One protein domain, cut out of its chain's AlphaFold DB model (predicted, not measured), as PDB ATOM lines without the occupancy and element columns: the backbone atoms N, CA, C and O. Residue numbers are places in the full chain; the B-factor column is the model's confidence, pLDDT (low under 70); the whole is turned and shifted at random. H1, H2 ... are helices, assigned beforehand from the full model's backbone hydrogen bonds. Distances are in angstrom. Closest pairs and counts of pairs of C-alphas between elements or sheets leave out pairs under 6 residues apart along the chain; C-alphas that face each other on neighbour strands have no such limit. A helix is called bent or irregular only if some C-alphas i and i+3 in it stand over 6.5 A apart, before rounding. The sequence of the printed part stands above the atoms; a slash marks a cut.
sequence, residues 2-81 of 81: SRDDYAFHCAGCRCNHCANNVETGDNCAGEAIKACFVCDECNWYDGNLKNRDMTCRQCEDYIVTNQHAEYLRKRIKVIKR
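What this domain is: This is residues 2 to 81 of the 81 residues of an uncharacterized protein of Blautia wexlerae (UniProt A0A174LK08). With little regular structure, this is a body of loops holding three very short helices, H1, H2 and H3, from which residues 70 to 81 stick out as an arm; residues 70 to 75 belong to H4. The 80 printed residues have four named helices, H1 to H4 in chain order, and no named strand; the class is all helix, with 22 residues in named elements. The whole is only just compact, close to loose, with a radius of gyration of the C-alphas of 13.7 A, spanning 46 by 31 by 23 A.

How they stand to each other: H1, residues 9 to 12, is close to but not clearly touching H2, residues 14 to 17; their closest C-alphas, of Cys 10 and Asn 16, are 6.1 A apart. H1 touches H3, residues 43 to 46, closest at the C-alphas of Cys 10 and Trp 44, 5.7 A. H2 is close to but not clearly touching H4, residues 66 to 75; the closest C-alphas, of His 17 and His 68, are 6.2 A apart. H1 and H4 are apart. In H4, 5 of 6 O i to N i+4 pairs are within hydrogen-bond range; H1, H2 and H3 are too short for such a pair.

Where its parts are: H1 begins at C-alpha 9 (128.282, 175.590, 127.915) and is irregular, 7.3 A long. H2 measures 5.2 A and H3 5.7 A. H4 measures 14.6 A, ending at C-alpha 75 (127.269, 163.317, 145.499).

The domain as a whole: The C-alphas farthest apart, of Lys 50 and Arg 81, are 46.2 A apart. The printed part has no cut. The links H2 to H3 and H3 to H4 are long, 25 and 19 residues. Residues 2, 3 and 81 have pLDDT under 70.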
ATOM      1  N   SER A   2     131.636 178.613 136.715       64.31
ATOM      2  CA  SER A   2     131.749 179.441 135.506       64.31
ATOM      3  C   SER A   2     131.337 178.649 134.258       64.31
ATOM      4  O   SER A   2     131.297 177.420 134.292       64.31
ATOM      5  N   ARG A   3     131.068 179.343 133.141       62.81
ATOM      6  CA  ARG A   3     130.887 178.728 131.807       62.81
ATOM      7  C   ARG A   3     132.043 177.825 131.407       62.81
ATOM      8  O   ARG A   3     131.808 176.801 130.777       62.81
ATOM      9  N   ASP A   4     133.244 178.200 131.819       71.38
ATOM     10  CA  ASP A   4     134.485 177.532 131.435       71.38
ATOM     11  C   ASP A   4     134.795 176.301 132.302       71.38
ATOM     12  O   ASP A   4     135.711 175.545 131.992       71.38
ATOM     13  N   ASP A   5     134.016 176.056 133.366       73.25
ATOM     14  CA  ASP A   5     134.174 174.867 134.221       73.25
ATOM     15  C   ASP A   5     133.671 173.584 133.531       73.25
ATOM     16  O   ASP A   5     133.839 172.480 134.056       73.25
ATOM     17  N   TYR A   6     133.022 173.717 132.373       74.94
ATOM     18  CA  TYR A   6     132.368 172.632 131.663       74.94
ATOM     19  C   TYR A   6     132.911 172.468 130.245       74.94
ATOM     20  O   TYR A   6     133.167 173.442 129.544       74.94
ATOM     21  N   ALA A   7     132.996 171.217 129.783       78.12
ATOM     22  CA  ALA A   7     133.407 170.895 128.413       78.12
ATOM     23  C   ALA A   7     132.438 171.437 127.341       78.12
ATOM     24  O   ALA A   7     132.813 171.558 126.179       78.12
ATOM     25  N   PHE A   8     131.199 171.761 127.724       79.31
ATOM     26  CA  PHE A   8     130.212 172.436 126.886       79.31
ATOM     27  C   PHE A   8     129.353 173.377 127.737       79.31
ATOM     28  O   PHE A   8     129.056 173.080 128.896       79.31
ATOM     29  N   HIS A   9     128.929 174.508 127.165       79.56
ATOM     30  CA  HIS A   9     128.282 175.590 127.915       79.56
ATOM     31  C   HIS A   9     127.020 175.138 128.670       79.56
ATOM     32  O   HIS A   9     126.823 175.508 129.824       79.56
ATOM     33  N   CYS A  10     126.194 174.271 128.083       85.62
ATOM     34  CA  CYS A  10     124.965 173.802 128.726       85.62
ATOM     35  C   CYS A  10     125.152 172.719 129.799       85.62
ATOM     36  O   CYS A  10     124.166 172.349 130.430       85.62
ATOM     37  N   ALA A  11     126.364 172.221 130.062       84.75
ATOM     38  CA  ALA A  11     126.549 171.067 130.949       84.75
ATOM     39  C   ALA A  11     126.132 171.321 132.404       84.75
ATOM     40  O   ALA A  11     125.827 170.384 133.129       84.75
ATOM     41  N   GLY A  12     126.120 172.584 132.837       83.50
ATOM     42  CA  GLY A  12     125.614 172.984 134.151       83.50
ATOM     43  C   GLY A  12     124.138 173.385 134.169       83.50
ATOM     44  O   GLY A  12     123.620 173.763 135.221       83.50
ATOM     45  N   CYS A  13     123.457 173.378 133.022       89.19
ATOM     46  CA  CYS A  13     122.081 173.844 132.911       89.19
ATOM     47  C   CYS A  13     121.089 172.733 133.251       89.19
ATOM     48  O   CYS A  13     121.248 171.591 132.828       89.19
ATOM     49  N   ARG A  14     119.984 173.082 133.923       89.88
ATOM     50  CA  ARG A  14     118.909 172.109 134.185       89.88
ATOM     51  C   ARG A  14     118.259 171.622 132.900       89.88
ATOM     52  O   ARG A  14     117.888 170.462 132.824       89.88
ATOM     53  N   CYS A  15     118.148 172.480 131.881       90.75
ATOM     54  CA  CYS A  15     117.596 172.077 130.586       90.75
ATOM     55  C   CYS A  15     118.371 170.912 129.959       90.75
ATOM     56  O   CYS A  15     117.757 170.022 129.381       90.75
ATOM     57  N   ASN A  16     119.693 170.858 130.147       92.06
ATOM     58  CA  ASN A  16     120.522 169.769 129.641       92.06
ATOM     59  C   ASN A  16     120.276 168.435 130.365       92.06
ATOM     60  O   ASN A  16     120.615 167.393 129.822       92.06
ATOM     61  N   HIS A  17     119.662 168.465 131.548       92.56
ATOM     62  CA  HIS A  17     119.353 167.294 132.373       92.56
ATOM     63  C   HIS A  17     117.845 167.054 132.521       92.56
ATOM     64  O   HIS A  17     117.401 166.387 133.459       92.56
ATOM     65  N   CYS A  18     117.052 167.633 131.615       94.12
ATOM     66  CA  CYS A  18     115.609 167.462 131.567       94.12
ATOM     67  C   CYS A  18     115.239 166.391 130.537       94.12
ATOM     68  O   CYS A  18     115.525 166.572 129.359       94.12
ATOM     69  N   ALA A  19     114.518 165.347 130.946       96.31
ATOM     70  CA  ALA A  19     114.060 164.281 130.055       96.31
ATOM     71  C   ALA A  19     113.107 164.776 128.955       96.31
ATOM     72  O   ALA A  19     113.072 164.214 127.868       96.31
ATOM     73  N   ASN A  20     112.340 165.841 129.214       95.31
ATOM     74  CA  ASN A  20     111.457 166.433 128.206       95.31
ATOM     75  C   ASN A  20     112.222 167.257 127.154       95.31
ATOM     76  O   ASN A  20     111.663 167.568 126.105       95.31
ATOM     77  N   ASN A  21     113.465 167.667 127.427       93.62
ATOM     78  CA  ASN A  21     114.232 168.477 126.489       93.62
ATOM     79  C   ASN A  21     114.790 167.603 125.363       93.62
ATOM     80  O   ASN A  21     115.552 166.679 125.629       93.62
ATOM     81  N   VAL A  22     114.469 167.919 124.111       92.81
ATOM     82  CA  VAL A  22     114.947 167.129 122.962       92.81
ATOM     83  C   VAL A  22     116.442 167.320 122.688       92.81
ATOM     84  O   VAL A  22     117.053 166.495 122.021       92.81
ATOM     85  N   GLU A  23     117.028 168.387 123.232       91.38
ATOM     86  CA  GLU A  23     118.454 168.725 123.122       91.38
ATOM     87  C   GLU A  23     119.238 168.345 124.389       91.38
ATOM     88  O   GLU A  23     120.339 168.844 124.622       91.38
ATOM     89  N   THR A  24     118.670 167.500 125.256       91.88
ATOM     90  CA  THR A  24     119.401 166.960 126.409       91.88
ATOM     91  C   THR A  24     120.598 166.128 125.948       91.88
ATOM     92  O   THR A  24     120.489 165.286 125.059       91.88
ATOM     93  N   GLY A  25     121.759 166.358 126.567       89.75
ATOM     94  CA  GLY A  25     122.949 165.531 126.356       89.75
ATOM     95  C   GLY A  25     122.959 164.226 127.163       89.75
ATOM     96  O   GLY A  25     123.914 163.457 127.055       89.75
ATOM     97  N   ASP A  26     121.950 163.981 128.004       93.31
ATOM     98  CA  ASP A  26     121.843 162.750 128.786       93.31
ATOM     99  C   ASP A  26     121.198 161.618 127.975       93.31
ATOM    100  O   ASP A  26     120.353 161.838 127.108       93.31
ATOM    101  N   ASN A  27     121.549 160.370 128.295       93.88
ATOM    102  CA  ASN A  27     120.866 159.209 127.739       93.88
ATOM    103  C   ASN A  27     119.562 158.944 128.510       93.88
ATOM    104  O   ASN A  27     119.593 158.354 129.589       93.88
ATOM    105  N   CYS A  28     118.430 159.392 127.960       93.19
ATOM    106  CA  CYS A  28     117.118 159.341 128.620       93.19
ATOM    107  C   CYS A  28     115.983 158.844 127.699       93.19
ATOM    108  O   CYS A  28     114.834 159.291 127.789       93.19
ATOM    109  N   ALA A  29     116.289 157.942 126.761       92.25
ATOM    110  CA  ALA A  29     115.294 157.400 125.837       92.25
ATOM    111  C   ALA A  29     114.127 156.732 126.592       92.25
ATOM    112  O   ALA A  29     114.330 155.830 127.401       92.25
ATOM    113  N   GLY A  30     112.897 157.174 126.311       94.19
ATOM    114  CA  GLY A  30     111.683 156.682 126.975       94.19
ATOM    115  C   GLY A  30     111.345 157.356 128.311       94.19
ATOM    116  O   GLY A  30     110.332 157.008 128.908       94.19
ATOM    117  N   GLU A  31     112.141 158.325 128.774       96.12
ATOM    118  CA  GLU A  31     111.858 159.084 130.006       96.12
ATOM    119  C   GLU A  31     110.975 160.319 129.761       96.12
ATOM    120  O   GLU A  31     110.317 160.813 130.677       96.12
ATOM    121  N   ALA A  32     110.963 160.828 128.527       94.56
ATOM    122  CA  ALA A  32     110.214 162.018 128.143       94.56
ATOM    123  C   ALA A  32     108.696 161.772 128.165       94.56
ATOM    124  O   ALA A  32     108.205 160.800 127.590       94.56
ATOM    125  N   ILE A  33     107.940 162.706 128.748       95.38
ATOM    126  CA  ILE A  33     106.468 162.737 128.661       95.38
ATOM    127  C   ILE A  33     106.026 163.619 127.486       95.38
ATOM    128  O   ILE A  33     105.022 163.338 126.831       95.38
ATOM    129  N   LYS A  34     106.778 164.689 127.202       94.25
ATOM    130  CA  LYS A  34     106.536 165.603 126.079       94.25
ATOM    131  C   LYS A  34     107.847 166.129 125.508       94.25
ATOM    132  O   LYS A  34     108.833 166.232 126.228       94.25
ATOM    133  N   ALA A  35     107.827 166.524 124.238       91.94
ATOM    134  CA  ALA A  35     108.941 167.236 123.626       91.94
ATOM    135  C   ALA A  35     108.965 168.703 124.083       91.94
ATOM    136  O   ALA A  35     107.934 169.380 124.114       91.94
ATOM    137  N   CYS A  36     110.150 169.192 124.429       91.25
ATOM    138  CA  CYS A  36     110.418 170.553 124.862       91.25
ATOM    139  C   CYS A  36     111.709 171.052 124.197       91.25
ATOM    140  O   CYS A  36     112.671 170.299 124.088       91.25
ATOM    141  N   PHE A  37     111.718 172.323 123.791       91.00
ATOM    142  CA  PHE A  37     112.827 172.994 123.095       91.00
ATOM    143  C   PHE A  37     113.359 174.165 123.933       91.00
ATOM    144  O   PHE A  37     113.610 175.262 123.451       91.00
ATOM    145  N   VAL A  38     113.444 173.983 125.254       87.25
ATOM    146  CA  VAL A  38     113.752 175.093 126.173       87.25
ATOM    147  C   VAL A  38     115.186 175.622 126.022       87.25
ATOM    148  O   VAL A  38     115.494 176.698 126.535       87.25
ATOM    149  N   CYS A  39     116.074 174.882 125.349       88.69
ATOM    150  CA  CYS A  39     117.412 175.369 125.029       88.69
ATOM    151  C   CYS A  39     117.381 176.537 124.030       88.69
ATOM    152  O   CYS A  39     118.204 177.435 124.184       88.69
ATOM    153  N   ASP A  40     116.390 176.628 123.136       88.12
ATOM    154  CA  ASP A  40     116.208 177.792 122.247       88.12
ATOM    155  C   ASP A  40     115.995 179.099 123.028       88.12
ATOM    156  O   ASP A  40     116.362 180.186 122.585       88.12
ATOM    157  N   GLU A  41     115.421 179.004 124.230       87.69
ATOM    158  CA  GLU A  41     115.213 180.137 125.132       87.69
ATOM    159  C   GLU A  41     116.346 180.306 126.156       87.69
ATOM    160  O   GLU A  41     116.231 181.139 127.061       87.69
ATOM    161  N   CYS A  42     117.420 179.515 126.073       89.81
ATOM    162  CA  CYS A  42     118.483 179.469 127.069       89.81
ATOM    163  C   CYS A  42     119.688 180.313 126.648       89.81
ATOM    164  O   CYS A  42     120.363 180.013 125.667       89.81
ATOM    165  N   ASN A  43     120.059 181.302 127.462       90.69
ATOM    166  CA  ASN A  43     121.227 182.140 127.175       90.69
ATOM    167  C   ASN A  43     122.561 181.378 127.220       90.69
ATOM    168  O   ASN A  43     123.561 181.867 126.693       90.69
ATOM    169  N   TRP A  44     122.607 180.206 127.864       88.00
ATOM    170  CA  TRP A  44     123.773 179.320 127.898       88.00
ATOM    171  C   TRP A  44     123.900 178.459 126.648       88.00
ATOM    172  O   TRP A  44     124.993 177.955 126.403       88.00
ATOM    173  N   TYR A  45     122.823 178.310 125.879       86.25
ATOM    174  CA  TYR A  45     122.830 177.545 124.642       86.25
ATOM    175  C   TYR A  45     123.367 178.379 123.477       86.25
ATOM    176  O   TYR A  45     124.342 177.987 122.844       86.25
ATOM    177  N   ASP A  46     122.802 179.568 123.256       85.25
ATOM    178  CA  ASP A  46     123.142 180.430 122.113       85.25
ATOM    179  C   ASP A  46     124.062 181.616 122.466       85.25
ATOM    180  O   ASP A  46     124.508 182.358 121.591       85.25
ATOM    181  N   GLY A  47     124.354 181.820 123.754       86.00
ATOM    182  CA  GLY A  47     125.176 182.930 124.237       86.00
ATOM    183  C   GLY A  47     124.453 184.280 124.296       86.00
ATOM    184  O   GLY A  47     125.056 185.268 124.726       86.00
ATOM    185  N   ASN A  48     123.174 184.353 123.921       89.12
ATOM    186  CA  ASN A  48     122.412 185.593 123.899       89.12
ATOM    187  C   ASN A  48     121.912 185.951 125.302       89.12
ATOM    188  O   ASN A  48     120.958 185.374 125.812       89.12
ATOM    189  N   LEU A  49     122.505 186.970 125.923       87.31
ATOM    190  CA  LEU A  49     122.148 187.400 127.284       87.31
ATOM    191  C   LEU A  49     120.703 187.918 127.438       87.31
ATOM    192  O   LEU A  49     120.253 188.096 128.568       87.31
ATOM    193  N   LYS A  50     119.968 188.156 126.341       88.94
ATOM    194  CA  LYS A  50     118.527 188.473 126.390       88.94
ATOM    195  C   LYS A  50     117.663 187.241 126.685       88.94
ATOM    196  O   LYS A  50     116.518 187.398 127.106       88.94
ATOM    197  N   ASN A  51     118.202 186.044 126.464       89.31
ATOM    198  CA  ASN A  51     117.529 184.783 126.731       89.31
ATOM    199  C   ASN A  51     117.555 184.434 128.224       89.31
ATOM    200  O   ASN A  51     118.236 185.057 129.048       89.31
ATOM    201  N   ARG A  52     116.786 183.413 128.591       86.19
ATOM    202  CA  ARG A  52     116.583 183.005 129.979       86.19
ATOM    203  C   ARG A  52     117.806 182.256 130.497       86.19
ATOM    204  O   ARG A  52     118.410 181.451 129.796       86.19
ATOM    205  N   ASP A  53     118.136 182.477 131.765       87.19
ATOM    206  CA  ASP A  53     119.113 181.647 132.464       87.19
ATOM    207  C   ASP A  53     118.432 180.373 132.993       87.19
ATOM    208  O   ASP A  53     117.663 180.409 133.960       87.19
ATOM    209  N   MET A  54     118.714 179.238 132.352       85.00
ATOM    210  CA  MET A  54     118.140 177.933 132.701       85.00
ATOM    211  C   MET A  54     118.968 177.147 133.736       85.00
ATOM    212  O   MET A  54     118.633 176.002 134.052       85.00
ATOM    213  N   THR A  55     120.029 177.730 134.307       82.31
ATOM    214  CA  THR A  55     120.795 177.097 135.402       82.31
ATOM    215  C   THR A  55     120.036 177.148 136.727       82.31
ATOM    216  O   THR A  55     120.035 176.184 137.499       82.31
ATOM    217  N   CYS A  56     119.345 178.261 136.987       74.00
ATOM    218  CA  CYS A  56     118.706 178.535 138.274       74.00
ATOM    219  C   CYS A  56     117.172 178.471 138.244       74.00
ATOM    220  O   CYS A  56     116.538 178.380 139.299       74.00
ATOM    221  N   ARG A  57     116.564 178.498 137.054       78.12
ATOM    222  CA  ARG A  57     115.113 178.627 136.903       78.12
ATOM    223  C   ARG A  57     114.367 177.351 137.303       78.12
ATOM    224  O   ARG A  57     114.787 176.236 136.994       78.12
ATOM    225  N   GLN A  58     113.244 177.532 137.992       79.19
ATOM    226  CA  GLN A  58     112.280 176.468 138.256       79.19
ATOM    227  C   GLN A  58     111.322 176.350 137.064       79.19
ATOM    228  O   GLN A  58     110.830 177.357 136.557       79.19
ATOM    229  N   CYS A  59     111.103 175.122 136.605       86.94
ATOM    230  CA  CYS A  59     110.162 174.766 135.549       86.94
ATOM    231  C   CYS A  59     109.291 173.629 136.090       86.94
ATOM    232  O   CYS A  59     109.830 172.660 136.620       86.94
ATOM    233  N   GLU A  60     107.970 173.761 135.990       88.88
ATOM    234  CA  GLU A  60     107.014 172.775 136.518       88.88
ATOM    235  C   GLU A  60     107.041 171.464 135.723       88.88
ATOM    236  O   GLU A  60     106.831 170.391 136.275       88.88
ATOM    237  N   ASP A  61     107.393 171.551 134.441       91.19
ATOM    238  CA  ASP A  61     107.540 170.410 133.538       91.19
ATOM    239  C   ASP A  61     108.935 169.770 133.586       91.19
ATOM    240  O   ASP A  61     109.274 168.936 132.740       91.19
ATOM    241  N   TYR A  62     109.790 170.205 134.513       91.94
ATOM    242  CA  TYR A  62     111.133 169.663 134.643       91.94
ATOM    243  C   TYR A  62     111.086 168.234 135.181       91.94
ATOM    244  O   TYR A  62     110.639 167.986 136.300       91.94
ATOM    245  N   ILE A  63     111.626 167.305 134.396       94.69
ATOM    246  CA  ILE A  63     111.804 165.906 134.777       94.69
ATOM    247  C   ILE A  63     113.295 165.625 134.723       94.69
ATOM    248  O   ILE A  63     113.883 165.683 133.650       94.69
ATOM    249  N   VAL A  64     113.912 165.350 135.870       94.50
ATOM    250  CA  VAL A  64     115.331 164.978 135.906       94.50
ATOM    251  C   VAL A  64     115.535 163.634 135.206       94.50
ATOM    252  O   VAL A  64     114.774 162.699 135.455       94.50
ATOM    253  N   THR A  65     116.559 163.532 134.360       96.19
ATOM    254  CA  THR A  65     116.910 162.253 133.727       96.19
ATOM    255  C   THR A  65     117.407 161.236 134.754       96.19
ATOM    256  O   THR A  65     117.982 161.605 135.789       96.19
ATOM    257  N   ASN A  66     117.258 159.938 134.478       96.94
ATOM    258  CA  ASN A  66     117.804 158.901 135.362       96.94
ATOM    259  C   ASN A  66     119.331 158.989 135.462       96.94
ATOM    260  O   ASN A  66     119.871 158.911 136.568       96.94
ATOM    261  N   GLN A  67     120.013 159.229 134.336       95.19
ATOM    262  CA  GLN A  67     121.465 159.427 134.289       95.19
ATOM    263  C   GLN A  67     121.910 160.544 135.247       95.19
ATOM    264  O   GLN A  67     122.810 160.346 136.074       95.19
ATOM    265  N   HIS A  68     121.265 161.713 135.187       93.94
ATOM    266  CA  HIS A  68     121.616 162.824 136.066       93.94
ATOM    267  C   HIS A  68     121.215 162.554 137.520       93.94
ATOM    268  O   HIS A  68     121.971 162.866 138.442       93.94
ATOM    269  N   ALA A  69     120.066 161.915 137.754       94.94
ATOM    270  CA  ALA A  69     119.637 161.530 139.095       94.94
ATOM    271  C   ALA A  69     120.644 160.580 139.772       94.94
ATOM    272  O   ALA A  69     120.957 160.752 140.952       94.94
ATOM    273  N   GLU A  70     121.201 159.609 139.046       94.88
ATOM    274  CA  GLU A  70     122.276 158.746 139.546       94.88
ATOM    275  C   GLU A  70     123.545 159.528 139.894       94.88
ATOM    276  O   GLU A  70     124.138 159.304 140.956       94.88
ATOM    277  N   TYR A  71     123.948 160.471 139.037       91.31
ATOM    278  CA  TYR A  71     125.078 161.356 139.313       91.31
ATOM    279  C   TYR A  71     124.857 162.175 140.595       91.31
ATOM    280  O   TYR A  71     125.737 162.225 141.460       91.31
ATOM    281  N   LEU A  72     123.668 162.762 140.769       91.06
ATOM    282  CA  LEU A  72     123.312 163.531 141.965       91.06
ATOM    283  C   LEU A  72     123.334 162.666 143.228       91.06
ATOM    284  O   LEU A  72     123.922 163.071 144.232       91.06
ATOM    285  N   ARG A  73     122.768 161.452 143.175       92.69
ATOM    286  CA  ARG A  73     122.765 160.512 144.311       92.69
ATOM    287  C   ARG A  73     124.182 160.172 144.777       92.69
ATOM    288  O   ARG A  73     124.419 160.145 145.981       92.69
ATOM    289  N   LYS A  74     125.143 160.002 143.858       91.00
ATOM    290  CA  LYS A  74     126.565 159.747 144.193       91.00
ATOM    291  C   LYS A  74     127.230 160.902 144.951       91.00
ATOM    292  O   LYS A  74     128.219 160.684 145.649       91.00
ATOM    293  N   ARG A  75     126.720 162.131 144.821       86.62
ATOM    294  CA  ARG A  75     127.269 163.317 145.499       86.62
ATOM    295  C   ARG A  75     126.717 163.526 146.906       86.62
ATOM    296  O   ARG A  75     127.303 164.303 147.662       86.62
ATOM    297  N   ILE A  76     125.630 162.848 147.273       89.12
ATOM    298  CA  ILE A  76     125.060 162.916 148.620       89.12
ATOM    299  C   ILE A  76     125.984 162.148 149.571       89.12
ATOM    300  O   ILE A  76     126.189 160.946 149.423       89.12
ATOM    301  N   LYS A  77     126.555 162.844 150.558       86.19
ATOM    302  CA  LYS A  77     127.411 162.247 151.594       86.19
ATOM    303  C   LYS A  77     126.705 162.299 152.942       86.19
ATOM    304  O   LYS A  77     126.255 163.362 153.362       86.19
ATOM    305  N   VAL A  78     126.652 161.167 153.641       85.06
ATOM    306  CA  VAL A  78     126.196 161.120 155.036       85.06
ATOM    307  C   VAL A  78     127.339 161.597 155.925       85.06
ATOM    308  O   VAL A  78     128.367 160.930 156.025       85.06
ATOM    309  N   ILE A  79     127.167 162.748 156.570       87.00
ATOM    310  CA  ILE A  79     128.099 163.222 157.595       87.00
ATOM    311  C   ILE A  79     127.704 162.550 158.911       87.00
ATOM    312  O   ILE A  79     126.666 162.873 159.487       87.00
ATOM    313  N   LYS A  80     128.502 161.576 159.363       73.56
ATOM    314  CA  LYS A  80     128.365 161.025 160.718       73.56
ATOM    315  C   LYS A  80     128.935 162.042 161.710       73.56
ATOM    316  O   LYS A  80     130.025 162.560 161.479       73.56
ATOM    317  N   ARG A  81     128.155 162.350 162.744       67.00
ATOM    318  CA  ARG A  81     128.497 163.282 163.821       67.00
ATOM    319  C   ARG A  81     129.226 162.565 164.948       67.00
ATOM    320  O   ARG A  81     128.919 161.370 165.151       67.00
TER     321      ARG A  81